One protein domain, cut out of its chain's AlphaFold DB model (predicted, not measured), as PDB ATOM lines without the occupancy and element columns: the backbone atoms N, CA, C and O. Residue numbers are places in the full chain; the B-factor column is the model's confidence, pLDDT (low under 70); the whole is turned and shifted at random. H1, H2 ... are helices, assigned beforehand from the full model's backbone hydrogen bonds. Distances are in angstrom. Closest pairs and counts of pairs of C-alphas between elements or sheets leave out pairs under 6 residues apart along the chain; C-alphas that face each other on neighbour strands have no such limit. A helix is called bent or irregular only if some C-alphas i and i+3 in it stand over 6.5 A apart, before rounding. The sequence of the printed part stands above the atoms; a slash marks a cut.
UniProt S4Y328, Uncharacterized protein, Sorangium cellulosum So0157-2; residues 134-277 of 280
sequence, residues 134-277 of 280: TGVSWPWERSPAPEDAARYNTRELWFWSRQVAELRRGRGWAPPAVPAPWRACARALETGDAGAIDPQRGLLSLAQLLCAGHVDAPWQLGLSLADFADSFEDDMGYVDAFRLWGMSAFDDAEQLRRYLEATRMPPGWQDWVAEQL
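AT A GLANCE: This is residues 134 to 277 of the 280 residues of an uncharacterized protein of Sorangium cellulosum So0157-2 (UniProt S4Y328). H4 lies in the middle of one half of the model, with H1, H2 and H3 packed round it at different angles. H6 packs on H4 too, and beyond it H7 and H8 form the far end, spread from each other with H6 close to both. The printed part has 144 residues with eight named helices, H1 to H8 in order, and no named strand: the class is all helix, the packing mostly crossed. It is compact, with a radius of gyration of the C-alphas of 14.8 A and spans of 42 by 30 by 25 A.

HOW THE PARTS SIT: After residues 134 to 145, with no named element, H1, residues 146 to 152, touches H4, residues 202 to 212, about perpendicular at 74 degrees; their closest C-alphas, of Glu 147 and Leu 203, are 4.9 A apart. H2, residues 154 to 169, touches H4 at a shallow tilt of 30 degrees, the same way, closest at the C-alphas of Ser 161 and Leu 210, 5.2 A. H3, residues 180 to 191, touches H4 at a steep tilt of 44 degrees, the same way, closest at the C-alphas of Leu 189 and Cys 211, 4.5 A. H6, residues 238 to 249, touches H4 with residues 238 to 242 alone, at a steep tilt of 55 degrees; the closest C-alphas, of Gly 202 and Tyr 238, are 3.6 A apart. H4 and H6 are the hub, touching four helices each. H5, residues 218 to 221, only just touches H6, with 3 pairs of C-alphas within 8 A, closest at Pro 218 and Val 239, 6.0 A. H7, residues 253 to 262, and H8, residues 267 to 276, are each close to H6 but not clearly touching it, with closest C-alphas at 8.0 A, Gly 246 and Leu 256, and 6.6 A, Arg 243 and Gln 276. H7 and H8 are apart. In H1, H2, H4 and H7 every O i to N i+4 pair is within hydrogen-bond range; H6 has 7 of 8, H8 4 of 6, and H3 3 of 8 beside 6 of 9 O i to N i+3 pairs, while H5 is too short for an i+4 pair.

IN THESE COORDINATES: H1 begins at C-alpha 146, (-2.689, 44.168, -28.663), and H8 ends at C-alpha 276, (4.654, 64.199, -38.402). From first to last C-alpha H2 measures 22.9 A, H3 18.0 A, H6 15.7 A, H4 15.3 A, H8 15.2 A and H7 14.1 A. H3 and H8 are irregular: C-alphas 181 and 184 are 7.6 A apart, and 268 and 271 7.3 A.

THE WHOLE: The two C-alphas farthest apart, of Gly 172 and Asp 271, are 43.9 A apart. The link from H5 to H6, residues 222 to 237, is long. The printed part has no cut, its mean pLDDT is 95.2, and no printed residue is under 70.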
ATOM      1  N   THR A 134      14.878  41.417 -16.483       90.75
ATOM      2  CA  THR A 134      15.351  40.110 -15.971       90.75
ATOM      3  C   THR A 134      14.903  38.933 -16.852       90.75
ATOM      4  O   THR A 134      15.165  37.772 -16.539       90.75
ATOM      5  N   GLY A 135      14.247  39.234 -17.977       91.56
ATOM      6  CA  GLY A 135      13.673  38.293 -18.932       91.56
ATOM      7  C   GLY A 135      12.987  39.030 -20.084       91.56
ATOM      8  O   GLY A 135      13.335  40.167 -20.395       91.56
ATOM      9  N   VAL A 136      12.007  38.391 -20.723       94.75
ATOM     10  CA  VAL A 136      11.118  39.074 -21.675       94.75
ATOM     11  C   VAL A 136       9.919  39.609 -20.898       94.75
ATOM     12  O   VAL A 136       9.179  38.816 -20.320       94.75
ATOM     13  N   SER A 137       9.742  40.930 -20.885       93.56
ATOM     14  CA  SER A 137       8.535  41.581 -20.361       93.56
ATOM     15  C   SER A 137       7.434  41.461 -21.409       93.56
ATOM     16  O   SER A 137       7.517  42.090 -22.466       93.56
ATOM     17  N   TRP A 138       6.450  40.589 -21.189       96.12
ATOM     18  CA  TRP A 138       5.434  40.332 -22.207       96.12
ATOM     19  C   TRP A 138       4.344  41.415 -22.200       96.12
ATOM     20  O   TRP A 138       3.752  41.663 -21.149       96.12
ATOM     21  N   PRO A 139       3.988  42.010 -23.357       96.69
ATOM     22  CA  PRO A 139       3.043  43.131 -23.416       96.69
ATOM     23  C   PRO A 139       1.677  42.845 -22.777       96.69
ATOM     24  O   PRO A 139       1.070  43.718 -22.155       96.69
ATOM     25  N   TRP A 140       1.202  41.601 -22.866       96.00
ATOM     26  CA  TRP A 140      -0.081  41.181 -22.298       96.00
ATOM     27  C   TRP A 140      -0.118  41.107 -20.766       96.00
ATOM     28  O   TRP A 140      -1.176  40.853 -20.196       96.00
ATOM     29  N   GLU A 141       1.006  41.318 -20.079       94.06
ATOM     30  CA  GLU A 141       1.028  41.475 -18.620       94.06
ATOM     31  C   GLU A 141       0.470  42.837 -18.180       94.06
ATOM     32  O   GLU A 141       0.006  42.974 -17.048       94.06
ATOM     33  N   ARG A 142       0.489  43.835 -19.074       91.44
ATOM     34  CA  ARG A 142       0.032  45.210 -18.807       91.44
ATOM     35  C   ARG A 142      -1.101  45.664 -19.722       91.44
ATOM     36  O   ARG A 142      -1.903  46.500 -19.317       91.44
ATOM     37  N   SER A 143      -1.185  45.105 -20.927       95.38
ATOM     38  CA  SER A 143      -2.156  45.495 -21.950       95.38
ATOM     39  C   SER A 143      -3.094  44.329 -22.287       95.38
ATOM     40  O   SER A 143      -2.647  43.322 -22.846       95.38
ATOM     41  N   PRO A 144      -4.398  44.425 -21.964       93.19
ATOM     42  CA  PRO A 144      -5.322  43.319 -22.179       93.19
ATOM     43  C   PRO A 144      -5.522  42.999 -23.667       93.19
ATOM     44  O   PRO A 144      -5.689  41.822 -23.993       93.19
ATOM     45  N   ALA A 145      -5.443  43.993 -24.558       96.50
ATOM     46  CA  ALA A 145      -5.482  43.811 -26.008       96.50
ATOM     47  C   ALA A 145      -4.176  44.273 -26.699       96.50
ATOM     48  O   ALA A 145      -3.472  45.144 -26.176       96.50
ATOM     49  N   PRO A 146      -3.831  43.706 -27.872       97.44
ATOM     50  CA  PRO A 146      -2.689  44.168 -28.663       97.44
ATOM     51  C   PRO A 146      -2.816  45.627 -29.108       97.44
ATOM     52  O   PRO A 146      -1.816  46.343 -29.137       97.44
ATOM     53  N   GLU A 147      -4.035  46.080 -29.394       97.62
ATOM     54  CA  GLU A 147      -4.325  47.468 -29.741       97.62
ATOM     55  C   GLU A 147      -3.957  48.430 -28.597       97.62
ATOM     56  O   GLU A 147      -3.314  49.448 -28.847       97.62
ATOM     57  N   ASP A 148      -4.241  48.068 -27.337       96.38
ATOM     58  CA  ASP A 148      -3.876  48.878 -26.163       96.38
ATOM     59  C   ASP A 148      -2.357  49.032 -26.035       96.38
ATOM     60  O   ASP A 148      -1.855  50.108 -25.713       96.38
ATOM     61  N   ALA A 149      -1.608  47.950 -26.280       96.69
ATOM     62  CA  ALA A 149      -0.151  47.986 -26.233       96.69
ATOM     63  C   ALA A 149       0.422  48.875 -27.344       96.69
ATOM     64  O   ALA A 149       1.295  49.699 -27.081       96.69
ATOM     65  N   ALA A 150      -0.093  48.737 -28.569       96.94
ATOM     66  CA  ALA A 150       0.314  49.556 -29.706       96.94
ATOM     67  C   ALA A 150      -0.026  51.037 -29.513       96.94
ATOM     68  O   ALA A 150       0.716  51.893 -29.991       96.94
ATOM     69  N   ARG A 151      -1.111  51.333 -28.792       95.12
ATOM     70  CA  ARG A 151      -1.604  52.687 -28.556       95.12
ATOM     71  C   ARG A 151      -0.900  53.406 -27.409       95.12
ATOM     72  O   ARG A 151      -0.475  54.545 -27.561       95.12
ATOM     73  N   TYR A 152      -0.830  52.766 -26.246       93.00
ATOM     74  CA  TYR A 152      -0.422  53.430 -25.005       93.00
ATOM     75  C   TYR A 152       1.016  53.128 -24.598       93.00
ATOM     76  O   TYR A 152       1.613  53.904 -23.860       93.00
ATOM     77  N   ASN A 153       1.580  52.030 -25.103       94.19
ATOM     78  CA  ASN A 153       2.919  51.561 -24.760       94.19
ATOM     79  C   ASN A 153       3.775  51.401 -26.027       94.19
ATOM     80  O   ASN A 153       4.616  50.510 -26.094       94.19
ATOM     81  N   THR A 154       3.558  52.231 -27.056       95.31
ATOM     82  CA  THR A 154       4.128  52.050 -28.404       95.31
ATOM     83  C   THR A 154       5.648  51.889 -28.396       95.31
ATOM     84  O   THR A 154       6.184  51.002 -29.062       95.31
ATOM     85  N   ARG A 155       6.350  52.713 -27.609       95.88
ATOM     86  CA  ARG A 155       7.814  52.670 -27.485       95.88
ATOM     87  C   ARG A 155       8.304  51.428 -26.742       95.88
ATOM     88  O   ARG A 155       9.214  50.761 -27.226       95.88
ATOM     89  N   GLU A 156       7.672  51.072 -25.622       96.75
ATOM     90  CA  GLU A 156       7.968  49.823 -24.904       96.75
ATOM     91  C   GLU A 156       7.706  48.603 -25.805       96.75
ATOM     92  O   GLU A 156       8.536  47.698 -25.883       96.75
ATOM     93  N   LEU A 157       6.601  48.600 -26.558       97.94
ATOM     94  CA  LEU A 157       6.263  47.536 -27.502       97.94
ATOM     95  C   LEU A 157       7.277  47.450 -28.652       97.94
ATOM     96  O   LEU A 157       7.619  46.350 -29.090       97.94
ATOM     97  N   TRP A 158       7.805  48.585 -29.118       97.75
ATOM     98  CA  TRP A 158       8.900  48.622 -30.085       97.75
ATOM     99  C   TRP A 158      10.198  48.030 -29.521       97.75
ATOM    100  O   TRP A 158      10.853  47.224 -30.183       97.75
ATOM    101  N   PHE A 159      10.554  48.352 -28.281       98.00
ATOM    102  CA  PHE A 159      11.721  47.762 -27.627       98.00
ATOM    103  C   PHE A 159      11.557  46.256 -27.401       98.00
ATOM    104  O   PHE A 159      12.456  45.478 -27.732       98.00
ATOM    105  N   TRP A 160      10.385  45.818 -26.946       98.06
ATOM    106  CA  TRP A 160      10.051  44.400 -26.847       98.06
ATOM    107  C   TRP A 160      10.150  43.688 -28.204       98.06
ATOM    108  O   TRP A 160      10.767  42.626 -28.299       98.06
ATOM    109  N   SER A 161       9.619  44.295 -29.269       98.25
ATOM    110  CA  SER A 161       9.692  43.788 -30.648       98.25
ATOM    111  C   SER A 161      11.141  43.523 -31.072       98.25
ATOM    112  O   SER A 161      11.467  42.427 -31.541       98.25
ATOM    113  N   ARG A 162      12.045  44.477 -30.813       96.94
ATOM    114  CA  ARG A 162      13.486  44.338 -31.079       96.94
ATOM    115  C   ARG A 162      14.114  43.198 -30.272       96.94
ATOM    116  O   ARG A 162      14.835  42.380 -30.843       96.94
ATOM    117  N   GLN A 163      13.820  43.098 -28.973       96.88
ATOM    118  CA  GLN A 163      14.318  42.011 -28.117       96.88
ATOM    119  C   GLN A 163      13.872  40.638 -28.646       96.88
ATOM    120  O   GLN A 163      14.683  39.720 -28.780       96.88
ATOM    121  N   VAL A 164      12.588  40.497 -28.976       96.25
ATOM    122  CA  VAL A 164      12.013  39.260 -29.513       96.25
ATOM    123  C   VAL A 164      12.614  38.905 -30.871       96.25
ATOM    124  O   VAL A 164      12.926  37.737 -31.106       96.25
ATOM    125  N   ALA A 165      12.827  39.887 -31.750       95.81
ATOM    126  CA  ALA A 165      13.461  39.669 -33.046       95.81
ATOM    127  C   ALA A 165      14.882  39.093 -32.905       95.81
ATOM    128  O   ALA A 165      15.233  38.167 -33.639       95.81
ATOM    129  N   GLU A 166      15.677  39.582 -31.945       94.44
ATOM    130  CA  GLU A 166      17.000  39.016 -31.646       94.44
ATOM    131  C   GLU A 166      16.907  37.596 -31.080       94.44
ATOM    132  O   GLU A 166      17.603  36.691 -31.546       94.44
ATOM    133  N   LEU A 167      16.012  37.366 -30.115       94.19
ATOM    134  CA  LEU A 167      15.822  36.044 -29.517       94.19
ATOM    135  C   LEU A 167      15.404  34.997 -30.557       94.19
ATOM    136  O   LEU A 167      15.922  33.880 -30.542       94.19
ATOM    137  N   ARG A 168      14.539  35.373 -31.507       94.12
ATOM    138  CA  ARG A 168      14.081  34.506 -32.603       94.12
ATOM    139  C   ARG A 168      15.212  34.057 -33.530       94.12
ATOM    140  O   ARG A 168      15.126  32.979 -34.112       94.12
ATOM    141  N   ARG A 169      16.291  34.840 -33.665       92.31
ATOM    142  CA  ARG A 169      17.490  34.425 -34.425       92.31
ATOM    143  C   ARG A 169      18.291  33.339 -33.699       92.31
ATOM    144  O   ARG A 169      19.078  32.631 -34.329       92.31
ATOM    145  N   GLY A 170      18.095  33.194 -32.388       88.25
ATOM    146  CA  GLY A 170      18.686  32.142 -31.571       88.25
ATOM    147  C   GLY A 170      18.107  30.757 -31.876       88.25
ATOM    148  O   GLY A 170      16.936  30.591 -32.213       88.25
ATOM    149  N   ARG A 171      18.928  29.711 -31.733       82.62
ATOM    150  CA  ARG A 171      18.453  28.327 -31.894       82.62
ATOM    151  C   ARG A 171      17.565  27.929 -30.718       82.62
ATOM    152  O   ARG A 171      17.971  28.075 -29.572       82.62
ATOM    153  N   GLY A 172      16.408  27.335 -31.013       83.12
ATOM    154  CA  GLY A 172      15.518  26.765 -29.997       83.12
ATOM    155  C   GLY A 172      14.651  27.785 -29.259       83.12
ATOM    156  O   GLY A 172      14.080  27.443 -28.228       83.12
ATOM    157  N   TRP A 173      14.547  29.015 -29.768       90.56
ATOM    158  CA  TRP A 173      13.584  29.978 -29.252       90.56
ATOM    159  C   TRP A 173      12.156  29.582 -29.638       90.56
ATOM    160  O   TRP A 173      11.885  29.222 -30.784       90.56
ATOM    161  N   ALA A 174      11.249  29.675 -28.671       90.31
ATOM    162  CA  ALA A 174       9.813  29.606 -28.876       90.31
ATOM    163  C   ALA A 174       9.147  30.593 -27.906       90.31
ATOM    164  O   ALA A 174       9.554  30.651 -26.739       90.31
ATOM    165  N   PRO A 175       8.150  31.373 -28.355       93.19
ATOM    166  CA  PRO A 175       7.398  32.233 -27.457       93.19
ATOM    167  C   PRO A 175       6.527  31.391 -26.503       93.19
ATOM    168  O   PRO A 175       6.234  30.224 -26.784       93.19
ATOM    169  N   PRO A 176       6.096  31.957 -25.365       94.25
ATOM    170  CA  PRO A 176       5.120  31.321 -24.491       94.25
ATOM    171  C   PRO A 176       3.751  31.239 -25.178       94.25
ATOM    172  O   PRO A 176       3.509  31.834 -26.228       94.25
ATOM    173  N   ALA A 177       2.822  30.525 -24.540       94.56
ATOM    174  CA  ALA A 177       1.441  30.476 -24.997       94.56
ATOM    175  C   ALA A 177       0.828  31.886 -25.032       94.56
ATOM    176  O   ALA A 177       0.739  32.563 -24.008       94.56
ATOM    177  N   VAL A 178       0.382  32.299 -26.218       96.38
ATOM    178  CA  VAL A 178      -0.225  33.614 -26.433       96.38
ATOM    179  C   VAL A 178      -1.654  33.622 -25.875       96.38
ATOM    180  O   VAL A 178      -2.448  32.733 -26.212       96.38
ATOM    181  N   PRO A 179      -2.020  34.599 -25.023       97.44
ATOM    182  CA  PRO A 179      -3.349  34.655 -24.431       97.44
ATOM    183  C   PRO A 179      -4.431  34.923 -25.485       97.44
ATOM    184  O   PRO A 179      -4.169  35.458 -26.561       97.44
ATOM    185  N   ALA A 180      -5.677  34.550 -25.178       97.88
ATOM    186  CA  ALA A 180      -6.781  34.601 -26.140       97.88
ATOM    187  C   ALA A 180      -6.991  35.975 -26.816       97.88
ATOM    188  O   ALA A 180      -7.179  35.967 -28.035       97.88
ATOM    189  N   PRO A 181      -6.907  37.123 -26.110       97.56
ATOM    190  CA  PRO A 181      -7.023  38.441 -26.747       97.56
ATOM    191  C   PRO A 181      -5.917  38.732 -27.771       97.56
ATOM    192  O   PRO A 181      -6.147  39.420 -28.756       97.56
ATOM    193  N   TRP A 182      -4.734  38.143 -27.592       97.88
ATOM    194  CA  TRP A 182      -3.558  38.351 -28.442       97.88
ATOM    195  C   TRP A 182      -3.416  37.312 -29.558       97.88
ATOM    196  O   TRP A 182      -2.440  37.316 -30.306       97.88
ATOM    197  N   ARG A 183      -4.388  36.403 -29.711       96.94
ATOM    198  CA  ARG A 183      -4.300  35.280 -30.659       96.94
ATOM    199  C   ARG A 183      -4.068  35.728 -32.107       96.94
ATOM    200  O   ARG A 183      -3.409  35.010 -32.854       96.94
ATOM    201  N   ALA A 184      -4.562  36.906 -32.492       96.31
ATOM    202  CA  ALA A 184      -4.334  37.488 -33.817       96.31
ATOM    203  C   ALA A 184      -2.849  37.796 -34.109       96.31
ATOM    204  O   ALA A 184      -2.449  37.836 -35.271       96.31
ATOM    205  N   CYS A 185      -2.027  37.957 -33.070       97.69
ATOM    206  CA  CYS A 185      -0.593  38.228 -33.161       97.69
ATOM    207  C   CYS A 185       0.276  36.965 -33.016       97.69
ATOM    208  O   CYS A 185       1.487  37.037 -33.215       97.69
ATOM    209  N   ALA A 186      -0.313  35.809 -32.681       96.56
ATOM    210  CA  ALA A 186       0.443  34.608 -32.315       96.56
ATOM    211  C   ALA A 186       1.361  34.115 -33.439       96.56
ATOM    212  O   ALA A 186       2.551  33.903 -33.211       96.56
ATOM    213  N   ARG A 187       0.838  34.024 -34.670       95.75
ATOM    214  CA  ARG A 187       1.642  33.644 -35.840       95.75
ATOM    215  C   ARG A 187       2.819  34.599 -36.027       95.75
ATOM    216  O   ARG A 187       3.945  34.138 -36.156       95.75
ATOM    217  N   ALA A 188       2.556  35.905 -36.011       97.38
ATOM    218  CA  ALA A 188       3.580  36.925 -36.206       97.38
ATOM    219  C   ALA A 188       4.704  36.806 -35.168       97.38
ATOM    220  O   ALA A 188       5.883  36.814 -35.522       97.38
ATOM    221  N   LEU A 189       4.335  36.599 -33.901       96.94
ATOM    222  CA  LEU A 189       5.279  36.379 -32.815       96.94
ATOM    223  C   LEU A 189       6.132  35.121 -33.040       96.94
ATOM    224  O   LEU A 189       7.358  35.185 -32.941       96.94
ATOM    225  N   GLU A 190       5.502  33.996 -33.370       94.50
ATOM    226  CA  GLU A 190       6.176  32.710 -33.574       94.50
ATOM    227  C   GLU A 190       7.119  32.726 -34.780       94.50
ATOM    228  O   GLU A 190       8.268  32.295 -34.676       94.50
ATOM    229  N   THR A 191       6.654  33.227 -35.924       93.94
ATOM    230  CA  THR A 191       7.357  33.063 -37.204       93.94
ATOM    231  C   THR A 191       8.203  34.267 -37.594       93.94
ATOM    232  O   THR A 191       9.072  34.134 -38.452       93.94
ATOM    233  N   GLY A 192       7.966  35.437 -36.996       95.81
ATOM    234  CA  GLY A 192       8.541  36.696 -37.472       95.81
ATOM    235  C   GLY A 192       7.929  37.190 -38.785       95.81
ATOM    236  O   GLY A 192       8.526  38.020 -39.460       95.81
ATOM    237  N   ASP A 193       6.759  36.665 -39.157       95.38
ATOM    238  CA  ASP A 193       6.026  37.019 -40.376       95.38
ATOM    239  C   ASP A 193       4.602  37.436 -39.998       95.38
ATOM    240  O   ASP A 193       3.799  36.601 -39.570       95.38
ATOM    241  N   ALA A 194       4.300  38.726 -40.154       94.50
ATOM    242  CA  ALA A 194       2.974  39.281 -39.891       94.50
ATOM    243  C   ALA A 194       1.917  38.783 -40.895       94.50
ATOM    244  O   ALA A 194       0.723  38.812 -40.595       94.50
ATOM    245  N   GLY A 195       2.334  38.261 -42.054       92.38
ATOM    246  CA  GLY A 195       1.441  37.906 -43.145       92.38
ATOM    247  C   GLY A 195       0.751  39.134 -43.743       92.38
ATOM    248  O   GLY A 195       1.282  40.240 -43.726       92.38
ATOM    249  N   ALA A 196      -0.444  38.933 -44.299       93.00
ATOM    250  CA  ALA A 196      -1.265  40.042 -44.769       93.00
ATOM    251  C   ALA A 196      -1.926  40.741 -43.573       93.00
ATOM    252  O   ALA A 196      -2.687  40.109 -42.836       93.00
ATOM    253  N   ILE A 197      -1.645  42.031 -43.415       95.56
ATOM    254  CA  ILE A 197      -2.282  42.896 -42.420       95.56
ATOM    255  C   ILE A 197      -3.514  43.602 -42.999       95.56
ATOM    256  O   ILE A 197      -3.694  43.654 -44.218       95.56
ATOM    257  N   ASP A 198      -4.363  44.141 -42.124       96.94
ATOM    258  CA  ASP A 198      -5.562  44.901 -42.489       96.94
ATOM    259  C   ASP A 198      -5.346  46.399 -42.204       96.94
ATOM    260  O   ASP A 198      -5.383  46.812 -41.039       96.94
ATOM    261  N   PRO A 199      -5.127  47.242 -43.231       96.56
ATOM    262  CA  PRO A 199      -4.873  48.665 -43.029       96.56
ATOM    263  C   PRO A 199      -6.006  49.436 -42.341       96.56
ATOM    264  O   PRO A 199      -5.747  50.510 -41.806       96.56
ATOM    265  N   GLN A 200      -7.236  48.910 -42.338       96.06
ATOM    266  CA  GLN A 200      -8.380  49.525 -41.651       96.06
ATOM    267  C   GLN A 200      -8.384  49.243 -40.143       96.06
ATOM    268  O   GLN A 200      -9.152  49.840 -39.400       96.06
ATOM    269  N   ARG A 201      -7.533  48.324 -39.676       96.81
ATOM    270  CA  ARG A 201      -7.339  48.012 -38.257       96.81
ATOM    271  C   ARG A 201      -5.938  48.432 -37.837       96.81
ATOM    272  O   ARG A 201      -5.117  47.583 -37.491       96.81
ATOM    273  N   GLY A 202      -5.651  49.731 -37.910       98.00
ATOM    274  CA  GLY A 202      -4.298  50.281 -37.811       98.00
ATOM    275  C   GLY A 202      -3.525  49.808 -36.581       98.00
ATOM    276  O   GLY A 202      -2.423  49.278 -36.725       98.00
ATOM    277  N   LEU A 203      -4.125  49.911 -35.391       98.19
ATOM    278  CA  LEU A 203      -3.488  49.498 -34.133       98.19
ATOM    279  C   LEU A 203      -3.200  47.992 -34.074       98.19
ATOM    280  O   LEU A 203      -2.108  47.593 -33.664       98.19
ATOM    281  N   LEU A 204      -4.134  47.144 -34.520       97.88
ATOM    282  CA  LEU A 204      -3.891  45.698 -34.557       97.88
ATOM    283  C   LEU A 204      -2.790  45.358 -35.565       97.88
ATOM    284  O   LEU A 204      -1.903  44.566 -35.256       97.88
ATOM    285  N   SER A 205      -2.842  45.953 -36.755       98.38
ATOM    286  CA  SER A 205      -1.854  45.734 -37.811       98.38
ATOM    287  C   SER A 205      -0.453  46.151 -37.360       98.38
ATOM    288  O   SER A 205       0.502  45.393 -37.543       98.38
ATOM    289  N   LEU A 206      -0.332  47.291 -36.672       98.62
ATOM    290  CA  LEU A 206       0.913  47.710 -36.033       98.62
ATOM    291  C   LEU A 206       1.379  46.693 -34.980       98.62
ATOM    292  O   LEU A 206       2.537  46.282 -34.997       98.62
ATOM    293  N   ALA A 207       0.491  46.230 -34.096       98.38
ATOM    294  CA  ALA A 207       0.839  45.227 -33.090       98.38
ATOM    295  C   ALA A 207       1.305  43.897 -33.713       98.38
ATOM    296  O   ALA A 207       2.237  43.269 -33.210       98.38
ATOM    297  N   GLN A 208       0.688  43.462 -34.816       98.50
ATOM    298  CA  GLN A 208       1.096  42.264 -35.557       98.50
ATOM    299  C   GLN A 208       2.493  42.421 -36.166       98.50
ATOM    300  O   GLN A 208       3.318  41.521 -36.013       98.50
ATOM    301  N   LEU A 209       2.782  43.561 -36.791       98.69
ATOM    302  CA  LEU A 209       4.109  43.870 -37.326       98.69
ATOM    303  C   LEU A 209       5.165  43.911 -36.211       98.69
ATOM    304  O   LEU A 209       6.192  43.237 -36.298       98.69
ATOM    305  N   LEU A 210       4.866  44.579 -35.093       98.50
ATOM    306  CA  LEU A 210       5.745  44.605 -33.923       98.50
ATOM    307  C   LEU A 210       5.979  43.198 -33.351       98.50
ATOM    308  O   LEU A 210       7.111  42.847 -33.031       98.50
ATOM    309  N   CYS A 211       4.969  42.327 -33.314       98.12
ATOM    310  CA  CYS A 211       5.178  40.917 -32.963       98.12
ATOM    311  C   CYS A 211       6.094  40.198 -33.967       98.12
ATOM    312  O   CYS A 211       6.903  39.358 -33.571       98.12
ATOM    313  N   ALA A 212       6.015  40.542 -35.253       97.62
ATOM    314  CA  ALA A 212       6.913  40.026 -36.280       97.62
ATOM    315  C   ALA A 212       8.352  40.573 -36.166       97.62
ATOM    316  O   ALA A 212       9.281  39.968 -36.705       97.62
ATOM    317  N   GLY A 213       8.584  41.637 -35.394       96.88
ATOM    318  CA  GLY A 213       9.911  42.212 -35.165       96.88
ATOM    319  C   GLY A 213      10.300  43.316 -36.153       96.88
ATOM    320  O   GLY A 213      11.487  43.596 -36.309       96.88
ATOM    321  N   HIS A 214       9.334  43.892 -36.869       96.12
ATOM    322  CA  HIS A 214       9.548  44.990 -37.815       96.12
ATOM    323  C   HIS A 214       8.307  45.886 -37.891       96.12
ATOM    324  O   HIS A 214       7.282  45.584 -37.295       96.12
ATOM    325  N   VAL A 215       8.400  47.003 -38.604       97.81
ATOM    326  CA  VAL A 215       7.254  47.842 -38.966       97.81
ATOM    327  C   VAL A 215       7.386  48.124 -40.452       97.81
ATOM    328  O   VAL A 215       8.456  48.531 -40.899       97.81
ATOM    329  N   ASP A 216       6.329  47.854 -41.212       97.75
ATOM    330  CA  ASP A 216       6.282  48.189 -42.632       97.75
ATOM    331  C   ASP A 216       5.813  49.632 -42.796       97.75
ATOM    332  O   ASP A 216       4.841  50.067 -42.175       97.75
ATOM    333  N   ALA A 217       6.470  50.402 -43.655       98.06
ATOM    334  CA  ALA A 217       6.021  51.752 -43.942       98.06
ATOM    335  C   ALA A 217       4.726  51.739 -44.780       98.06
ATOM    336  O   ALA A 217       4.545  50.845 -45.612       98.06
ATOM    337  N   PRO A 218       3.847  52.753 -44.657       98.31
ATOM    338  CA  PRO A 218       2.583  52.808 -45.396       98.31
ATOM    339  C   PRO A 218       2.729  52.593 -46.910       98.31
ATOM    340  O   PRO A 218       1.964  51.850 -47.522       98.31
ATOM    341  N   TRP A 219       3.768  53.169 -47.518       97.62
ATOM    342  CA  TRP A 219       4.044  53.025 -48.949       97.62
ATOM    343  C   TRP A 219       4.472  51.609 -49.364       97.62
ATOM    344  O   TRP A 219       4.289  51.236 -50.521       97.62
ATOM    345  N   GLN A 220       5.011  50.796 -48.450       97.19
ATOM    346  CA  GLN A 220       5.307  49.383 -48.719       97.19
ATOM    347  C   GLN A 220       4.029  48.535 -48.764       97.19
ATOM    348  O   GLN A 220       4.009  47.487 -49.405       97.19
ATOM    349  N   LEU A 221       2.956  49.028 -48.143       96.81
ATOM    350  CA  LEU A 221       1.629  48.413 -48.128       96.81
ATOM    351  C   LEU A 221       0.715  48.947 -49.242       96.81
ATOM    352  O   LEU A 221      -0.443  48.547 -49.335       96.81
ATOM    353  N   GLY A 222       1.220  49.852 -50.087       96.75
ATOM    354  CA  GLY A 222       0.439  50.498 -51.145       96.75
ATOM    355  C   GLY A 222      -0.501  51.602 -50.654       96.75
ATOM    356  O   GLY A 222      -1.383  52.004 -51.410       96.75
ATOM    357  N   LEU A 223      -0.318  52.090 -49.424       97.94
ATOM    358  CA  LEU A 223      -1.074  53.214 -48.874       97.94
ATOM    359  C   LEU A 223      -0.485  54.553 -49.330       97.94
ATOM    360  O   LEU A 223       0.683  54.662 -49.722       97.94
ATOM    361  N   SER A 224      -1.311  55.586 -49.256       97.25
ATOM    362  CA  SER A 224      -1.023  56.952 -49.673       97.25
ATOM    363  C   SER A 224      -1.278  57.945 -48.539       97.25
ATOM    364  O   SER A 224      -1.847  57.605 -47.506       97.25
ATOM    365  N   LEU A 225      -0.906  59.208 -48.747       96.94
ATOM    366  CA  LEU A 225      -1.237  60.279 -47.804       96.94
ATOM    367  C   LEU A 225      -2.747  60.543 -47.689       96.94
ATOM    368  O   LEU A 225      -3.178  61.120 -46.701       96.94
ATOM    369  N   ALA A 226      -3.559  60.109 -48.660       96.44
ATOM    370  CA  ALA A 226      -5.016  60.213 -48.561       96.44
ATOM    371  C   ALA A 226      -5.613  59.247 -47.521       96.44
ATOM    372  O   ALA A 226      -6.768  59.407 -47.140       96.44
ATOM    373  N   ASP A 227      -4.830  58.260 -47.074       96.81
ATOM    374  CA  ASP A 227      -5.211  57.299 -46.040       96.81
ATOM    375  C   ASP A 227      -4.852  57.789 -44.623       96.81
ATOM    376  O   ASP A 227      -5.138  57.099 -43.647       96.81
ATOM    377  N   PHE A 228      -4.217  58.960 -44.499       96.31
ATOM    378  CA  PHE A 228      -3.976  59.621 -43.218       96.31
ATOM    379  C   PHE A 228      -5.205  60.441 -42.816       96.31
ATOM    380  O   PHE A 228      -5.611  61.345 -43.549       96.31
ATOM    381  N   ALA A 229      -5.787  60.131 -41.657       94.25
ATOM    382  CA  ALA A 229      -6.980  60.808 -41.152       94.25
ATOM    383  C   ALA A 229      -6.690  61.774 -39.991       94.25
ATOM    384  O   ALA A 229      -7.605  62.480 -39.567       94.25
ATOM    385  N   ASP A 230      -5.454  61.785 -39.475       91.38
ATOM    386  CA  ASP A 230      -5.082  62.408 -38.197       91.38
ATOM    387  C   ASP A 230      -6.019  61.959 -37.062       91.38
ATOM    388  O   ASP A 230      -6.479  62.739 -36.226       91.38
ATOM    389  N   SER A 231      -6.359  60.667 -37.082       88.88
ATOM    390  CA  SER A 231      -7.274  60.065 -36.119       88.88
ATOM    391  C   SER A 231      -6.507  59.501 -34.937       88.88
ATOM    392  O   SER A 231      -5.544  58.752 -35.087       88.88
ATOM    393  N   PHE A 232      -7.009  59.797 -33.744       83.19
ATOM    394  CA  PHE A 232      -6.590  59.153 -32.508       83.19
ATOM    395  C   PHE A 232      -7.677  58.214 -31.981       83.19
ATOM    396  O   PHE A 232      -7.677  57.905 -30.801       83.19
ATOM    397  N   GLU A 233      -8.618  57.744 -32.793       88.50
ATOM    398  CA  GLU A 233      -9.634  56.780 -32.347       88.50
ATOM    399  C   GLU A 233      -9.106  55.335 -32.398       88.50
ATOM    400  O   GLU A 233      -8.103  55.044 -33.048       88.50
ATOM    401  N   ASP A 234      -9.738  54.409 -31.676       84.56
ATOM    402  CA  ASP A 234      -9.282  53.006 -31.620       84.56
ATOM    403  C   ASP A 234      -9.459  52.255 -32.952       84.56
ATOM    404  O   ASP A 234      -8.823  51.224 -33.184       84.56
ATOM    405  N   ASP A 235     -10.291  52.784 -33.845       83.88
ATOM    406  CA  ASP A 235     -10.518  52.302 -35.205       83.88
ATOM    407  C   ASP A 235      -9.675  53.044 -36.262       83.88
ATOM    408  O   ASP A 235      -9.983  52.978 -37.452       83.88
ATOM    409  N   MET A 236      -8.599  53.729 -35.850       95.44
ATOM    410  CA  MET A 236      -7.709  54.454 -36.762       95.44
ATOM    411  C   MET A 236      -7.105  53.569 -37.866       95.44
ATOM    412  O   MET A 236      -6.852  52.368 -37.690       95.44
ATOM    413  N   GLY A 237      -6.799  54.203 -38.999       97.81
ATOM    414  CA  GLY A 237      -6.112  53.566 -40.114       97.81
ATOM    415  C   GLY A 237      -4.636  53.298 -39.816       97.81
ATOM    416  O   GLY A 237      -4.038  53.822 -38.874       97.81
ATOM    417  N   TYR A 238      -4.009  52.466 -40.644       98.31
ATOM    418  CA  TYR A 238      -2.602  52.114 -40.456       98.31
ATOM    419  C   TYR A 238      -1.641  53.300 -40.623       98.31
ATOM    420  O   TYR A 238      -0.591  53.303 -39.992       98.31
ATOM    421  N   VAL A 239      -1.978  54.321 -41.420       98.12
ATOM    422  CA  VAL A 239      -1.116  55.512 -41.551       98.12
ATOM    423  C   VAL A 239      -1.062  56.307 -40.242       98.12
ATOM    424  O   VAL A 239       0.017  56.735 -39.836       98.12
ATOM    425  N   ASP A 240      -2.189  56.425 -39.535       97.88
ATOM    426  CA  ASP A 240      -2.256  57.044 -38.206       97.88
ATOM    427  C   ASP A 240      -1.491  56.214 -37.159       97.88
ATOM    428  O   ASP A 240      -0.677  56.747 -36.404       97.88
ATOM    429  N   ALA A 241      -1.662  54.887 -37.166       97.94
ATOM    430  CA  ALA A 241      -0.911  53.995 -36.276       97.94
ATOM    431  C   ALA A 241       0.604  54.038 -36.559       97.94
ATOM    432  O   ALA A 241       1.423  54.051 -35.640       97.94
ATOM    433  N   PHE A 242       0.998  54.110 -37.833       98.12
ATOM    434  CA  PHE A 242       2.391  54.274 -38.239       98.12
ATOM    435  C   PHE A 242       2.979  55.596 -37.736       98.12
ATOM    436  O   PHE A 242       4.105  55.605 -37.238       98.12
ATOM    437  N   ARG A 243       2.217  56.696 -37.812       96.75
ATOM    438  CA  ARG A 243       2.610  57.982 -37.223       96.75
ATOM    439  C   ARG A 243       2.855  57.848 -35.721       96.75
ATOM    440  O   ARG A 243       3.914  58.255 -35.253       96.75
ATOM    441  N   LEU A 244       1.927  57.229 -34.989       94.94
ATOM    442  CA  LEU A 244       2.063  57.005 -33.545       94.94
ATOM    443  C   LEU A 244       3.363  56.256 -33.200       94.94
ATOM    444  O   LEU A 244       4.090  56.644 -32.281       94.94
ATOM    445  N   TRP A 245       3.680  55.206 -33.964       96.75
ATOM    446  CA  TRP A 245       4.949  54.494 -33.834       96.75
ATOM    447  C   TRP A 245       6.145  55.389 -34.148       96.75
ATOM    448  O   TRP A 245       7.061  55.472 -33.334       96.75
ATOM    449  N   GLY A 246       6.133  56.094 -35.278       95.88
ATOM    450  CA  GLY A 246       7.253  56.927 -35.712       95.88
ATOM    451  C   GLY A 246       7.582  58.062 -34.739       95.88
ATOM    452  O   GLY A 246       8.758  58.322 -34.505       95.88
ATOM    453  N   MET A 247       6.569  58.666 -34.107       93.25
ATOM    454  CA  MET A 247       6.741  59.685 -33.059       93.25
ATOM    455  C   MET A 247       7.423  59.136 -31.799       93.25
ATOM    456  O   MET A 247       7.952  59.899 -31.003       93.25
ATOM    457  N   SER A 248       7.395  57.816 -31.605       93.00
ATOM    458  CA  SER A 248       7.815  57.163 -30.365       93.00
ATOM    459  C   SER A 248       9.045  56.269 -30.528       93.00
ATOM    460  O   SER A 248       9.655  55.882 -29.534       93.00
ATOM    461  N   ALA A 249       9.401  55.866 -31.748       93.56
ATOM    462  CA  ALA A 249      10.308  54.739 -31.978       93.56
ATOM    463  C   ALA A 249      11.800  55.089 -31.927       93.56
ATOM    464  O   ALA A 249      12.618  54.203 -31.664       93.56
ATOM    465  N   PHE A 250      12.154  56.341 -32.208       92.94
ATOM    466  CA  PHE A 250      13.531  56.747 -32.483       92.94
ATOM    467  C   PHE A 250      14.090  57.651 -31.383       92.94
ATOM    468  O   PHE A 250      13.350  58.387 -30.735       92.94
ATOM    469  N   ASP A 251      15.405  57.584 -31.169       90.69
ATOM    470  CA  ASP A 251      16.114  58.514 -30.274       90.69
ATOM    471  C   ASP A 251      16.605  59.760 -31.019       90.69
ATOM    472  O   ASP A 251      16.917  60.768 -30.386       90.69
ATOM    473  N   ASP A 252      16.740  59.660 -32.347       90.50
ATOM    474  CA  ASP A 252      17.440  60.632 -33.177       90.50
ATOM    475  C   ASP A 252      17.072  60.531 -34.669       90.50
ATOM    476  O   ASP A 252      16.565  59.514 -35.161       90.50
ATOM    477  N   ALA A 253      17.395  61.601 -35.398       90.88
ATOM    478  CA  ALA A 253      17.183  61.717 -36.839       90.88
ATOM    479  C   ALA A 253      17.976  60.718 -37.695       90.88
ATOM    480  O   ALA A 253      17.557  60.390 -38.809       90.88
ATOM    481  N   GLU A 254      19.116  60.213 -37.219       91.50
ATOM    482  CA  GLU A 254      19.894  59.233 -37.972       91.50
ATOM    483  C   GLU A 254      19.178  57.880 -38.033       91.50
ATOM    484  O   GLU A 254      19.127  57.269 -39.104       91.50
ATOM    485  N   GLN A 255      18.583  57.424 -36.933       92.12
ATOM    486  CA  GLN A 255      17.800  56.190 -36.923       92.12
ATOM    487  C   GLN A 255      16.561  56.282 -37.809       92.12
ATOM    488  O   GLN A 255      16.323  55.370 -38.608       92.12
ATOM    489  N   LEU A 256      15.814  57.389 -37.717       95.06
ATOM    490  CA  LEU A 256      14.675  57.626 -38.599       95.06
ATOM    491  C   LEU A 256      15.132  57.581 -40.063       95.06
ATOM    492  O   LEU A 256      14.578  56.830 -40.862       95.06
ATOM    493  N   ARG A 257      16.204  58.297 -40.417       95.12
ATOM    494  CA  ARG A 257      16.752  58.297 -41.781       95.12
ATOM    495  C   ARG A 257      17.123  56.894 -42.267       95.12
ATOM    496  O   ARG A 257      16.744  56.530 -43.377       95.12
ATOM    497  N   ARG A 258      17.799  56.081 -41.445       95.25
ATOM    498  CA  ARG A 258      18.121  54.682 -41.791       95.25
ATOM    499  C   ARG A 258      16.860  53.863 -42.071       95.25
ATOM    500  O   ARG A 258      16.844  53.081 -43.020       95.25
ATOM    501  N   TYR A 259      15.803  54.050 -41.280       96.44
ATOM    502  CA  TYR A 259      14.514  53.401 -41.515       96.44
ATOM    503  C   TYR A 259      13.878  53.851 -42.843       96.44
ATOM    504  O   TYR A 259      13.476  53.012 -43.652       96.44
ATOM    505  N   LEU A 260      13.832  55.158 -43.115       97.00
ATOM    506  CA  LEU A 260      13.261  55.715 -44.351       97.00
ATOM    507  C   LEU A 260      14.025  55.258 -45.606       97.00
ATOM    508  O   LEU A 260      13.416  54.947 -46.632       97.00
ATOM    509  N   GLU A 261      15.355  55.176 -45.526       97.38
ATOM    510  CA  GLU A 261      16.211  54.645 -46.591       97.38
ATOM    511  C   GLU A 261      15.948  53.148 -46.822       97.38
ATOM    512  O   GLU A 261      15.744  52.718 -47.962       97.38
ATOM    513  N   ALA A 262      15.892  52.349 -45.748       97.31
ATOM    514  CA  ALA A 262      15.652  50.906 -45.823       97.31
ATOM    515  C   ALA A 262      14.273  50.566 -46.409       97.31
ATOM    516  O   ALA A 262      14.135  49.610 -47.175       97.31
ATOM    517  N   THR A 263      13.268  51.379 -46.092       97.25
ATOM    518  CA  THR A 263      11.892  51.235 -46.586       97.25
ATOM    519  C   THR A 263      11.656  51.933 -47.926       97.25
ATOM    520  O   THR A 263      10.563  51.826 -48.480       97.25
ATOM    521  N   ARG A 264      12.680  52.596 -48.488       97.56
ATOM    522  CA  ARG A 264      12.645  53.305 -49.778       97.56
ATOM    523  C   ARG A 264      11.523  54.342 -49.848       97.56
ATOM    524  O   ARG A 264      10.699  54.298 -50.762       97.56
ATOM    525  N   MET A 265      11.498  55.258 -48.880       97.44
ATOM    526  CA  MET A 265      10.491  56.318 -48.809       97.44
ATOM    527  C   MET A 265      10.339  57.057 -50.157       97.44
ATOM    528  O   MET A 265      11.321  57.605 -50.672       97.44
ATOM    529  N   PRO A 266       9.125  57.108 -50.740       97.50
ATOM    530  CA  PRO A 266       8.874  57.881 -51.947       97.50
ATOM    531  C   PRO A 266       9.010  59.391 -51.685       97.50
ATOM    532  O   PRO A 266       8.638  59.848 -50.604       97.50
ATOM    533  N   PRO A 267       9.430  60.202 -52.677       95.50
ATOM    534  CA  PRO A 267       9.589  61.650 -52.500       95.50
ATOM    535  C   PRO A 267       8.339  62.365 -51.970       95.50
ATOM    536  O   PRO A 267       8.457  63.290 -51.179       95.50
ATOM    537  N   GLY A 268       7.141  61.898 -52.343       96.25
ATOM    538  CA  GLY A 268       5.875  62.487 -51.893       96.25
ATOM    539  C   GLY A 268       5.591  62.366 -50.390       96.25
ATOM    540  O   GLY A 268       4.642  62.983 -49.932       96.25
ATOM    541  N   TRP A 269       6.380  61.595 -49.635       97.38
ATOM    542  CA  TRP A 269       6.239  61.445 -48.181       97.38
ATOM    543  C   TRP A 269       7.213  62.318 -47.377       97.38
ATOM    544  O   TRP A 269       7.099  62.358 -46.158       97.38
ATOM    545  N   GLN A 270       8.160  63.009 -48.028       94.69
ATOM    546  CA  GLN A 270       9.221  63.768 -47.348       94.69
ATOM    547  C   GLN A 270       8.665  64.829 -46.395       94.69
ATOM    548  O   GLN A 270       9.010  64.820 -45.215       94.69
ATOM    549  N   ASP A 271       7.775  65.687 -46.895       95.62
ATOM    550  CA  ASP A 271       7.201  66.784 -46.110       95.62
ATOM    551  C   ASP A 271       6.344  66.251 -44.957       95.62
ATOM    552  O   ASP A 271       6.472  66.707 -43.825       95.62
ATOM    553  N   TRP A 272       5.536  65.215 -45.220       96.50
ATOM    554  CA  TRP A 272       4.717  64.575 -44.189       96.50
ATOM    555  C   TRP A 272       5.580  63.952 -43.090       96.50
ATOM    556  O   TRP A 272       5.277  64.102 -41.915       96.50
ATOM    557  N   VAL A 273       6.680  63.275 -43.432       96.06
ATOM    558  CA  VAL A 273       7.577  62.696 -42.422       96.06
ATOM    559  C   VAL A 273       8.268  63.785 -41.604       96.06
ATOM    560  O   VAL A 273       8.352  63.647 -40.387       96.06
ATOM    561  N   ALA A 274       8.729  64.860 -42.245       93.06
ATOM    562  CA  ALA A 274       9.355  65.982 -41.550       93.06
ATOM    563  C   ALA A 274       8.390  66.672 -40.570       93.06
ATOM    564  O   ALA A 274       8.810  67.090 -39.495       93.06
ATOM    565  N   GLU A 275       7.108  66.763 -40.925       93.69
ATOM    566  CA  GLU A 275       6.065  67.345 -40.077       93.69
ATOM    567  C   GLU A 275       5.614  66.393 -38.959       93.69
ATOM    568  O   GLU A 275       5.475  66.798 -37.807       93.69
ATOM    569  N   GLN A 276       5.360  65.125 -39.290       94.00
ATOM    570  CA  GLN A 276       4.654  64.199 -38.402       94.00
ATOM    571  C   GLN A 276       5.576  63.348 -37.531       94.00
ATOM    572  O   GLN A 276       5.123  62.845 -36.503       94.00
ATOM    573  N   LEU A 277       6.843  63.169 -37.918       92.06
ATOM    574  CA  LEU A 277       7.835  62.389 -37.173       92.06
ATOM    575  C   LEU A 277       9.014  63.276 -36.725       92.06
ATOM    576  O   LEU A 277      10.154  63.025 -37.134       92.06
TER     577      LEU A 277